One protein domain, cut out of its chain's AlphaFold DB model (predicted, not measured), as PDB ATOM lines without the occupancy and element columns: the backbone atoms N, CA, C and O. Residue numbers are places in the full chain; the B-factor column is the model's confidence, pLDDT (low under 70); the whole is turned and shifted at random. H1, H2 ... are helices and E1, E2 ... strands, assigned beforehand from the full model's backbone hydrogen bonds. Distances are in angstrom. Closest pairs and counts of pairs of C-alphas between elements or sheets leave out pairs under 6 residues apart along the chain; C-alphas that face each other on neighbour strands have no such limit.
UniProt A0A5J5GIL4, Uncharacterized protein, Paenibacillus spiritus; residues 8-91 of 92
ATOM      1  N   ALA A   8     398.662 300.168 759.893       67.38
ATOM      2  CA  ALA A   8     398.585 301.610 759.650       67.38
ATOM      3  C   ALA A   8     399.504 302.058 758.499       67.38
ATOM      4  O   ALA A   8     399.215 303.024 757.790       67.38
ATOM      5  N   LYS A   9     400.620 301.345 758.293       72.94
ATOM      6  CA  LYS A   9     401.510 301.555 757.146       72.94
ATOM      7  C   LYS A   9     400.882 301.049 755.843       72.94
ATOM      8  O   LYS A   9     400.990 301.743 754.837       72.94
ATOM      9  N   ALA A  10     400.219 299.893 755.869       74.25
ATOM     10  CA  ALA A  10     399.502 299.345 754.718       74.25
ATOM     11  C   ALA A  10     398.343 300.258 754.284       74.25
ATOM     12  O   ALA A  10     398.288 300.650 753.121       74.25
ATOM     13  N   ASP A  11     397.521 300.724 755.227       76.25
ATOM     14  CA  ASP A  11     396.407 301.641 754.949       76.25
ATOM     15  C   ASP A  11     396.885 302.958 754.325       76.25
ATOM     16  O   ASP A  11     396.263 303.507 753.412       76.25
ATOM     17  N   LYS A  12     398.026 303.476 754.797       75.88
ATOM     18  CA  LYS A  12     398.635 304.693 754.252       75.88
ATOM     19  C   LYS A  12     399.169 304.482 752.834       75.88
ATOM     20  O   LYS A  12     399.005 305.364 751.996       75.88
ATOM     21  N   ILE A  13     399.791 303.334 752.564       78.00
ATOM     22  CA  ILE A  13     400.269 302.972 751.222       78.00
ATOM     23  C   ILE A  13     399.088 302.817 750.263       78.00
ATOM     24  O   ILE A  13     399.157 303.287 749.133       78.00
ATOM     25  N   GLU A  14     397.982 302.230 750.713       83.00
ATOM     26  CA  GLU A  14     396.819 302.024 749.854       83.00
ATOM     27  C   GLU A  14     396.048 303.317 749.562       83.00
ATOM     28  O   GLU A  14     395.501 303.483 748.473       83.00
ATOM     29  N   ARG A  15     396.027 304.270 750.503       83.62
ATOM     30  CA  ARG A  15     395.546 305.635 750.229       83.62
ATOM     31  C   ARG A  15     396.432 306.338 749.202       83.62
ATOM     32  O   ARG A  15     395.920 306.801 748.197       83.62
ATOM     33  N   LEU A  16     397.752 306.305 749.393       70.50
ATOM     34  CA  LEU A  16     398.706 306.891 748.442       70.50
ATOM     35  C   LEU A  16     398.589 306.281 747.040       70.50
ATOM     36  O   LEU A  16     398.674 306.998 746.051       70.50
ATOM     37  N   SER A  17     398.387 304.966 746.941       81.12
ATOM     38  CA  SER A  17     398.208 304.293 745.654       81.12
ATOM     39  C   SER A  17     396.942 304.759 744.931       81.12
ATOM     40  O   SER A  17     396.985 304.941 743.717       81.12
ATOM     41  N   ARG A  18     395.841 304.967 745.668       85.62
ATOM     42  CA  ARG A  18     394.593 305.520 745.120       85.62
ATOM     43  C   ARG A  18     394.774 306.964 744.668       85.62
ATOM     44  O   ARG A  18     394.470 307.259 743.521       85.62
ATOM     45  N   ASP A  19     395.380 307.808 745.499       76.69
ATOM     46  CA  ASP A  19     395.641 309.210 745.148       76.69
ATOM     47  C   ASP A  19     396.505 309.314 743.875       76.69
ATOM     48  O   ASP A  19     396.254 310.141 743.000       76.69
ATOM     49  N   ILE A  20     397.516 308.446 743.729       66.44
ATOM     50  CA  ILE A  20     398.364 308.389 742.527       66.44
ATOM     51  C   ILE A  20     397.577 307.923 741.301       66.44
ATOM     52  O   ILE A  20     397.770 308.485 740.222       66.44
ATOM     53  N   GLN A  21     396.702 306.925 741.441       73.81
ATOM     54  CA  GLN A  21     395.833 306.483 740.349       73.81
ATOM     55  C   GLN A  21     394.858 307.580 739.925       73.81
ATOM     56  O   GLN A  21     394.752 307.836 738.730       73.81
ATOM     57  N   ASP A  22     394.235 308.286 740.867       79.31
ATOM     58  CA  ASP A  22     393.324 309.396 740.573       79.31
ATOM     59  C   ASP A  22     394.054 310.533 739.844       79.31
ATOM     60  O   ASP A  22     393.571 311.028 738.825       79.31
ATOM     61  N   MET A  23     395.272 310.879 740.280       65.06
ATOM     62  CA  MET A  23     396.126 311.847 739.581       65.06
ATOM     63  C   MET A  23     396.535 311.365 738.181       65.06
ATOM     64  O   MET A  23     396.632 312.169 737.255       65.06
ATOM     65  N   GLN A  24     396.784 310.066 737.996       63.28
ATOM     66  CA  GLN A  24     397.101 309.495 736.684       63.28
ATOM     67  C   GLN A  24     395.886 309.468 735.751       63.28
ATOM     68  O   GLN A  24     396.040 309.722 734.557       63.28
ATOM     69  N   GLU A  25     394.697 309.179 736.273       71.00
ATOM     70  CA  GLU A  25     393.432 309.179 735.538       71.00
ATOM     71  C   GLU A  25     393.058 310.609 735.125       71.00
ATOM     72  O   GLU A  25     392.718 310.865 733.969       71.00
ATOM     73  N   GLU A  26     393.224 311.569 736.037       65.19
ATOM     74  CA  GLU A  26     393.089 312.995 735.764       65.19
ATOM     75  C   GLU A  26     394.098 313.447 734.705       65.19
ATOM     76  O   GLU A  26     393.709 314.038 733.697       65.19
ATOM     77  N   ALA A  27     395.373 313.084 734.853       53.03
ATOM     78  CA  ALA A  27     396.395 313.376 733.856       53.03
ATOM     79  C   ALA A  27     396.080 312.730 732.500       53.03
ATOM     80  O   ALA A  27     396.315 313.361 731.476       53.03
ATOM     81  N   ARG A  28     395.520 311.514 732.451       58.69
ATOM     82  CA  ARG A  28     395.095 310.846 731.205       58.69
ATOM     83  C   ARG A  28     393.904 311.529 730.547       58.69
ATOM     84  O   ARG A  28     393.943 311.750 729.339       58.69
ATOM     85  N   ARG A  29     392.883 311.888 731.326       60.16
ATOM     86  CA  ARG A  29     391.713 312.648 730.866       60.16
ATOM     87  C   ARG A  29     392.134 313.983 730.256       60.16
ATOM     88  O   ARG A  29     391.584 314.404 729.249       60.16
ATOM     89  N   ILE A  30     393.150 314.601 730.844       54.78
ATOM     90  CA  ILE A  30     393.705 315.876 730.408       54.78
ATOM     91  C   ILE A  30     394.718 315.714 729.236       54.78
ATOM     92  O   ILE A  30     394.845 316.594 728.388       54.78
ATOM     93  N   SER A  31     395.421 314.580 729.145       47.03
ATOM     94  CA  SER A  31     396.483 314.287 728.156       47.03
ATOM     95  C   SER A  31     395.963 313.946 726.747       47.03
ATOM     96  O   SER A  31     396.733 313.945 725.786       47.03
ATOM     97  N   TYR A  32     394.656 313.726 726.574       47.94
ATOM     98  CA  TYR A  32     394.047 313.586 725.242       47.94
ATOM     99  C   TYR A  32     393.994 314.903 724.443       47.94
ATOM    100  O   TYR A  32     393.750 314.887 723.236       47.94
ATOM    101  N   GLU A  33     394.239 316.050 725.075       53.06
ATOM    102  CA  GLU A  33     394.105 317.362 724.448       53.06
ATOM    103  C   GLU A  33     395.467 317.922 724.040       53.06
ATOM    104  O   GLU A  33     396.034 318.779 724.711       53.06
ATOM    105  N   LEU A  34     395.993 317.462 722.908       54.72
ATOM    106  CA  LEU A  34     396.757 318.353 722.035       54.72
ATOM    107  C   LEU A  34     395.960 318.495 720.743       54.72
ATOM    108  O   LEU A  34     396.308 317.959 719.694       54.72
ATOM    109  N   SER A  35     394.813 319.158 720.864       56.34
ATOM    110  CA  SER A  35     393.989 319.542 719.729       56.34
ATOM    111  C   SER A  35     394.467 320.900 719.227       56.34
ATOM    112  O   SER A  35     394.683 321.830 720.005       56.34
ATOM    113  N   ALA A  36     394.686 320.991 717.917       62.72
ATOM    114  CA  ALA A  36     395.002 322.239 717.243       62.72
ATOM    115  C   ALA A  36     393.874 322.551 716.261       62.72
ATOM    116  O   ALA A  36     393.706 321.844 715.264       62.72
ATOM    117  N   VAL A  37     393.100 323.600 716.532       72.12
ATOM    118  CA  VAL A  37     392.124 324.121 715.569       72.12
ATOM    119  C   VAL A  37     392.820 325.186 714.737       72.12
ATOM    120  O   VAL A  37     393.376 326.137 715.284       72.12
ATOM    121  N   ARG A  38     392.824 325.016 713.411       79.44
ATOM    122  CA  ARG A  38     393.418 325.979 712.477       79.44
ATOM    123  C   ARG A  38     392.331 326.877 711.899       79.44
ATOM    124  O   ARG A  38     391.470 326.392 711.167       79.44
ATOM    125  N   ASN A  39     392.445 328.176 712.134       80.25
ATOM    126  CA  ASN A  39     391.527 329.186 711.621       80.25
ATOM    127  C   ASN A  39     392.237 330.083 710.606       80.25
ATOM    128  O   ASN A  39     393.379 330.492 710.817       80.25
ATOM    129  N   ARG A  40     391.563 330.386 709.492       77.19
ATOM    130  CA  ARG A  40     392.003 331.431 708.565       77.19
ATOM    131  C   ARG A  40     391.367 332.743 709.002       77.19
ATOM    132  O   ARG A  40     390.149 332.809 709.129       77.19
ATOM    133  N   THR A  41     392.182 333.758 709.221       77.81
ATOM    134  CA  THR A  41     391.761 335.117 709.563       77.81
ATOM    135  C   THR A  41     392.124 336.068 708.423       77.81
ATOM    136  O   THR A  41     392.828 335.693 707.481       77.81
ATOM    137  N   GLU A  42     391.656 337.314 708.495       78.56
ATOM    138  CA  GLU A  42     392.033 338.366 707.537       78.56
ATOM    139  C   GLU A  42     393.549 338.628 707.533       78.56
ATOM    140  O   GLU A  42     394.119 338.960 706.498       78.56
ATOM    141  N   ASN A  43     394.209 338.380 708.668       73.25
ATOM    142  CA  ASN A  43     395.641 338.599 708.873       73.25
ATOM    143  C   ASN A  43     396.483 337.319 708.711       73.25
ATOM    144  O   ASN A  43     397.656 337.309 709.071       73.25
ATOM    145  N   GLY A  44     395.911 336.225 708.190       81.75
ATOM    146  CA  GLY A  44     396.645 334.990 707.900       81.75
ATOM    147  C   GLY A  44     396.086 333.753 708.601       81.75
ATOM    148  O   GLY A  44     394.888 333.491 708.563       81.75
ATOM    149  N   TRP A  45     396.969 332.930 709.168       83.62
ATOM    150  CA  TRP A  45     396.587 331.706 709.876       83.62
ATOM    151  C   TRP A  45     396.766 331.864 711.380       83.62
ATOM    152  O   TRP A  45     397.753 332.433 711.844       83.62
ATOM    153  N   GLU A  46     395.834 331.300 712.135       87.25
ATOM    154  CA  GLU A  46     395.925 331.179 713.584       87.25
ATOM    155  C   GLU A  46     395.659 329.732 714.005       87.25
ATOM    156  O   GLU A  46     394.885 329.007 713.370       87.25
ATOM    157  N   TRP A  47     396.315 329.315 715.084       87.19
ATOM    158  CA  TRP A  47     396.122 328.017 715.713       87.19
ATOM    159  C   TRP A  47     395.711 328.206 717.162       87.19
ATOM    160  O   TRP A  47     396.372 328.911 717.924       87.19
ATOM    161  N   GLU A  48     394.641 327.532 717.540       87.31
ATOM    162  CA  GLU A  48     394.226 327.392 718.924       87.31
ATOM    163  C   GLU A  48     394.691 326.025 719.419       87.31
ATOM    164  O   GLU A  48     394.287 325.002 718.867       87.31
ATOM    165  N   VAL A  49     395.573 326.012 720.417       85.00
ATOM    166  CA  VAL A  49     396.147 324.792 720.992       85.00
ATOM    167  C   VAL A  49     395.641 324.647 722.414       85.00
ATOM    168  O   VAL A  49     395.854 325.535 723.241       85.00
ATOM    169  N   THR A  50     395.005 323.520 722.707       81.88
ATOM    170  CA  THR A  50     394.692 323.141 724.089       81.88
ATOM    171  C   THR A  50     395.806 322.237 724.605       81.88
ATOM    172  O   THR A  50     396.277 321.378 723.866       81.88
ATOM    173  N   PHE A  51     396.286 322.484 725.823       72.69
ATOM    174  CA  PHE A  51     397.296 321.681 726.508       72.69
ATOM    175  C   PHE A  51     397.031 321.696 728.010       72.69
ATOM    176  O   PHE A  51     397.006 322.750 728.645       72.69
ATOM    177  N   TYR A  52     396.823 320.519 728.584       70.56
ATOM    178  CA  TYR A  52     396.342 320.340 729.949       70.56
ATOM    179  C   TYR A  52     395.143 321.225 730.355       70.56
ATOM    180  O   TYR A  52     395.179 321.886 731.393       70.56
ATOM    181  N   GLY A  53     394.108 321.312 729.509       72.88
ATOM    182  CA  GLY A  53     392.946 322.183 729.738       72.88
ATOM    183  C   GLY A  53     393.226 323.690 729.616       72.88
ATOM    184  O   GLY A  53     392.306 324.499 729.724       72.88
ATOM    185  N   LYS A  54     394.479 324.102 729.362       78.44
ATOM    186  CA  LYS A  54     394.841 325.492 729.063       78.44
ATOM    187  C   LYS A  54     394.835 325.712 727.560       78.44
ATOM    188  O   LYS A  54     395.473 324.976 726.814       78.44
ATOM    189  N   LYS A  55     394.156 326.763 727.121       84.69
ATOM    190  CA  LYS A  55     394.044 327.131 725.712       84.69
ATOM    191  C   LYS A  55     394.988 328.287 725.389       84.69
ATOM    192  O   LYS A  55     394.943 329.324 726.046       84.69
ATOM    193  N   VAL A  56     395.828 328.123 724.370       86.75
ATOM    194  CA  VAL A  56     396.717 329.171 723.851       86.75
ATOM    195  C   VAL A  56     396.438 329.443 722.381       86.75
ATOM    196  O   VAL A  56     396.141 328.535 721.611       86.75
ATOM    197  N   HIS A  57     396.573 330.708 721.995       88.81
ATOM    198  CA  HIS A  57     396.441 331.150 720.612       88.81
ATOM    199  C   HIS A  57     397.820 331.478 720.038       88.81
ATOM    200  O   HIS A  57     398.612 332.197 720.658       88.81
ATOM    201  N   ILE A  58     398.102 330.949 718.850       87.62
ATOM    202  CA  ILE A  58     399.345 331.158 718.106       87.62
ATOM    203  C   ILE A  58     398.997 331.760 716.753       87.62
ATOM    204  O   ILE A  58     398.206 331.191 716.004       87.62
ATOM    205  N   ARG A  59     399.614 332.894 716.423       88.81
ATOM    206  CA  ARG A  59     399.487 333.530 715.106       88.81
ATOM    207  C   ARG A  59     400.599 333.070 714.170       88.81
ATOM    208  O   ARG A  59     401.715 332.813 714.621       88.81
ATOM    209  N   ALA A  60     400.323 333.036 712.868       86.81
ATOM    210  CA  ALA A  60     401.338 332.815 711.837       86.81
ATOM    211  C   ALA A  60     402.506 333.796 711.964       86.81
ATOM    212  O   ALA A  60     403.655 333.385 711.855       86.81
ATOM    213  N   ASP A  61     402.230 335.054 712.296       87.69
ATOM    214  CA  ASP A  61     403.266 336.071 712.477       87.69
ATOM    215  C   ASP A  61     404.219 335.751 713.633       87.69
ATOM    216  O   ASP A  61     405.429 335.919 713.494       87.69
ATOM    217  N   ASP A  62     403.700 335.244 714.760       88.00
ATOM    218  CA  ASP A  62     404.525 334.817 715.898       88.00
ATOM    219  C   ASP A  62     405.452 333.662 715.478       88.00
ATOM    220  O   ASP A  62     406.626 333.620 715.852       88.00
ATOM    221  N   PHE A  63     404.936 332.750 714.648       86.69
ATOM    222  CA  PHE A  63     405.698 331.640 714.085       86.69
ATOM    223  C   PHE A  63     406.790 332.104 713.119       86.69
ATOM    224  O   PHE A  63     407.937 331.681 713.244       86.69
ATOM    225  N   LEU A  64     406.458 333.002 712.190       86.94
ATOM    226  CA  LEU A  64     407.406 333.539 711.213       86.94
ATOM    227  C   LEU A  64     408.526 334.332 711.893       86.94
ATOM    228  O   LEU A  64     409.690 334.169 711.533       86.94
ATOM    229  N   ARG A  65     408.204 335.130 712.918       90.56
ATOM    230  CA  ARG A  65     409.213 335.841 713.720       90.56
ATOM    231  C   ARG A  65     410.154 334.873 714.432       90.56
ATOM    232  O   ARG A  65     411.360 335.095 714.427       90.56
ATOM    233  N   LEU A  66     409.635 333.787 715.015       87.38
ATOM    234  CA  LEU A  66     410.492 332.793 715.665       87.38
ATOM    235  C   LEU A  66     411.367 332.043 714.647       87.38
ATOM    236  O   LEU A  66     412.539 331.800 714.923       87.38
ATOM    237  N   ALA A  67     410.826 331.725 713.468       86.19
ATOM    238  CA  ALA A  67     411.566 331.076 712.387       86.19
ATOM    239  C   ALA A  67     412.747 331.928 711.888       86.19
ATOM    240  O   ALA A  67     413.815 331.383 711.631       86.19
ATOM    241  N   GLN A  68     412.588 333.256 711.822       90.25
ATOM    242  CA  GLN A  68     413.672 334.184 711.464       90.25
ATOM    243  C   GLN A  68     414.806 334.201 712.495       90.25
ATOM    244  O   GLN A  68     415.966 334.365 712.139       90.25
ATOM    245  N   VAL A  69     414.487 334.030 713.780       92.38
ATOM    246  CA  VAL A  69     415.494 333.997 714.855       92.38
ATOM    247  C   VAL A  69     416.180 332.629 714.941       92.38
ATOM    248  O   VAL A  69     417.317 332.526 715.399       92.38
ATOM    249  N   LYS A  70     415.496 331.563 714.516       89.31
ATOM    250  CA  LYS A  70     415.950 330.174 714.636       89.31
ATOM    251  C   LYS A  70     415.975 329.477 713.279       89.31
ATOM    252  O   LYS A  70     415.284 328.481 713.080       89.31
ATOM    253  N   GLU A  71     416.828 329.972 712.385       84.38
ATOM    254  CA  GLU A  71     416.918 329.531 710.982       84.38
ATOM    255  C   GLU A  71     417.136 328.015 710.802       84.38
ATOM    256  O   GLU A  71     416.716 327.449 709.797       84.38
ATOM    257  N   ASN A  72     417.737 327.336 711.786       90.38
ATOM    258  CA  ASN A  72     418.028 325.896 711.728       90.38
ATOM    259  C   ASN A  72     416.985 325.003 712.420       90.38
ATOM    260  O   ASN A  72     417.126 323.780 712.408       90.38
ATOM    261  N   ALA A  73     415.969 325.577 713.070       82.25
ATOM    262  CA  ALA A  73     414.965 324.795 713.779       82.25
ATOM    263  C   ALA A  73     413.877 324.304 712.819       82.25
ATOM    264  O   ALA A  73     413.381 325.040 711.966       82.25
ATOM    265  N   SER A  74     413.448 323.057 712.991       84.81
ATOM    266  CA  SER A  74     412.319 322.537 712.228       84.81
ATOM    267  C   SER A  74     411.022 323.245 712.623       84.81
ATOM    268  O   SER A  74     410.821 323.635 713.777       84.81
ATOM    269  N   SER A  75     410.059 323.312 711.699       79.00
ATOM    270  CA  SER A  75     408.733 323.878 711.982       79.00
ATOM    271  C   SER A  75     408.052 323.246 713.200       79.00
ATOM    272  O   SER A  75     407.302 323.903 713.920       79.00
ATOM    273  N   ARG A  76     408.342 321.967 713.470       80.94
ATOM    274  CA  ARG A  76     407.844 321.245 714.644       80.94
ATOM    275  C   ARG A  76     408.447 321.773 715.946       80.94
ATOM    276  O   ARG A  76     407.728 321.890 716.936       80.94
ATOM    277  N   GLU A  77     409.746 322.039 715.966       79.69
ATOM    278  CA  GLU A  77     410.447 322.562 717.144       79.69
ATOM    279  C   GLU A  77     410.010 323.991 717.447       79.69
ATOM    280  O   GLU A  77     409.637 324.281 718.582       79.69
ATOM    281  N   LEU A  78     409.930 324.832 716.411       84.75
ATOM    282  CA  LEU A  78     409.422 326.201 716.503       84.75
ATOM    283  C   LEU A  78     408.008 326.241 717.094       84.75
ATOM    284  O   LEU A  78     407.725 327.007 718.015       84.75
ATOM    285  N   PHE A  79     407.118 325.370 716.609       83.31
ATOM    286  CA  PHE A  79     405.743 325.308 717.096       83.31
ATOM    287  C   PHE A  79     405.665 324.881 718.568       83.31
ATOM    288  O   PHE A  79     404.974 325.518 719.362       83.31
ATOM    289  N   LYS A  80     406.403 323.832 718.959       83.69
ATOM    290  CA  LYS A  80     406.466 323.378 720.358       83.69
ATOM    291  C   LYS A  80     406.965 324.476 721.289       83.69
ATOM    292  O   LYS A  80     406.442 324.636 722.389       83.69
ATOM    293  N   GLU A  81     407.972 325.222 720.855       86.50
ATOM    294  CA  GLU A  81     408.539 326.310 721.638       86.50
ATOM    295  C   GLU A  81     407.550 327.460 721.834       86.50
ATOM    296  O   GLU A  81     407.389 327.934 722.960       86.50
ATOM    297  N   LEU A  82     406.825 327.848 720.781       87.75
ATOM    298  CA  LEU A  82     405.755 328.845 720.865       87.75
ATOM    299  C   LEU A  82     404.648 328.424 721.826       87.75
ATOM    300  O   LEU A  82     404.261 329.211 722.692       87.75
ATOM    301  N   VAL A  83     404.182 327.177 721.722       86.19
ATOM    302  CA  VAL A  83     403.194 326.607 722.648       86.19
ATOM    303  C   VAL A  83     403.717 326.683 724.088       86.19
ATOM    304  O   VAL A  83     403.046 327.228 724.964       86.19
ATOM    305  N   ALA A  84     404.944 326.218 724.335       86.31
ATOM    306  CA  ALA A  84     405.549 326.218 725.665       86.31
ATOM    307  C   ALA A  84     405.752 327.630 726.237       86.31
ATOM    308  O   ALA A  84     405.650 327.831 727.449       86.31
ATOM    309  N   TRP A  85     406.069 328.617 725.398       88.62
ATOM    310  CA  TRP A  85     406.216 330.008 725.824       88.62
ATOM    311  C   TRP A  85     404.870 330.629 726.212       88.62
ATOM    312  O   TRP A  85     404.745 331.177 727.308       88.62
ATOM    313  N   LYS A  86     403.832 330.456 725.381       87.56
ATOM    314  CA  LYS A  86     402.480 330.952 725.680       87.56
ATOM    315  C   LYS A  86     401.909 330.292 726.942       87.56
ATOM    316  O   LYS A  86     401.382 330.992 727.798       87.56
ATOM    317  N   ILE A  87     402.084 328.983 727.133       84.44
ATOM    318  CA  ILE A  87     401.622 328.295 728.356       84.44
ATOM    319  C   ILE A  87     402.330 328.826 729.609       84.44
ATOM    320  O   ILE A  87     401.685 329.038 730.638       84.44
ATOM    321  N   ARG A  88     403.647 329.067 729.533       83.56
ATOM    322  CA  ARG A  88     404.402 329.680 730.639       83.56
ATOM    323  C   ARG A  88     403.858 331.064 730.991       83.56
ATOM    324  O   ARG A  88     403.715 331.358 732.170       83.56
ATOM    325  N   SER A  89     403.477 331.862 729.992       82.88
ATOM    326  CA  SER A  89     402.880 333.187 730.217       82.88
ATOM    327  C   SER A  89     401.496 333.156 730.883       82.88
ATOM    328  O   SER A  89     401.116 334.131 731.518       82.88
ATOM    329  N   LEU A  90     400.765 332.036 730.789       76.06
ATOM    330  CA  LEU A  90     399.466 331.834 731.452       76.06
ATOM    331  C   LEU A  90     399.574 331.330 732.899       76.06
ATOM    332  O   LEU A  90     398.553 331.118 733.546       76.06
ATOM    333  N   SER A  91     400.774 331.009 733.379       61.78
ATOM    334  CA  SER A  91     400.981 330.407 734.706       61.78
ATOM    335  C   SER A  91     401.453 331.432 735.747       61.78
ATOM    336  O   SER A  91     402.150 331.055 736.685       61.78
TER     337      SER A  91
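This is residues 8 to 91 of the 92 residues of an uncharacterized protein of Paenibacillus spiritus (UniProt A0A5J5GIL4). A small sheet of three strands has H3 laid slantwise over one face and the other face bare, and a long straight helix, H1, reaches away from it as an arm whose residues 8 to 25 stick out free. H2 leads off from the end of E3, and H3 folds back from it over the sheet. The 84 printed residues hold three named helices and three named strands in the order H1, E1, E2, E3, H2, H3, with the sheet's order E1, E2, E3, antiparallel throughout, and the class is mixed, helices and strands. The whole is extended, with a radius of gyration of the C-alphas of 18.6 A, and the C-alphas span 62 by 27 by 20 A, the arm making much of the length.

The sheet is made of E1, residues 36 to 41, E2, residues 44 to 51 and 22.9 A long, and E3, residues 54 to 59. C-alpha 44, where E2 begins, is at (396.645, 334.990, 707.900). H2 is residues 60 to 69, 14.5 A long, and H3 is residues 75 to 89, 21.3 A long, ending with C-alpha 89 at (402.880, 333.187, 730.217). H1, residues 8 to 31, is 34.0 A long and begins with C-alpha 8 at (398.585, 301.610, 759.650).

E1, E2 and E3 form a meander, each strand the antiparallel neighbour of the one before. E1 and E2 are a hairpin at 156 degrees, with N 39 and O 46 within hydrogen-bond range at 2.9 A. E2 and E3 are a hairpin at 161 degrees, with N 49 and O 56 within range at 2.8 A. H3 is on one face of the sheet, in two layers, helix on sheet, at a height over the sheet of 9.4 A. It lies over E3 and, only just, with 3 C-alphas, over E2; it runs slantwise to the strands, at 54 degrees to E3 on the local plane. The closest C-alphas of E3 and H3 are those of Val 56 and Lys 86, 6.3 A apart. H2 touches H3, the closest C-alphas being those of Leu 66 and Leu 78 at 6.7 A, and their lines are only just about perpendicular, at 72 degrees. H2 only grazes the sheet, with residues 60 to 63. H1 only grazes it too, with residues 30 to 31, and is apart from H2 and H3. In H1, H2 and H3 every O i to N i+4 pair is within hydrogen-bond range.

The two C-alphas farthest apart, those of Ala 8 and Glu 42, are 64.1 A apart. Without residues 8 to 25 the body spans 38 by 28 by 20 A. The printed part has no cut, and its five links between named elements are tight. The mean pLDDT of the printed part is 77.8; residues 8, 20, 23 to 24, 26 to 36 and 91 are under 70.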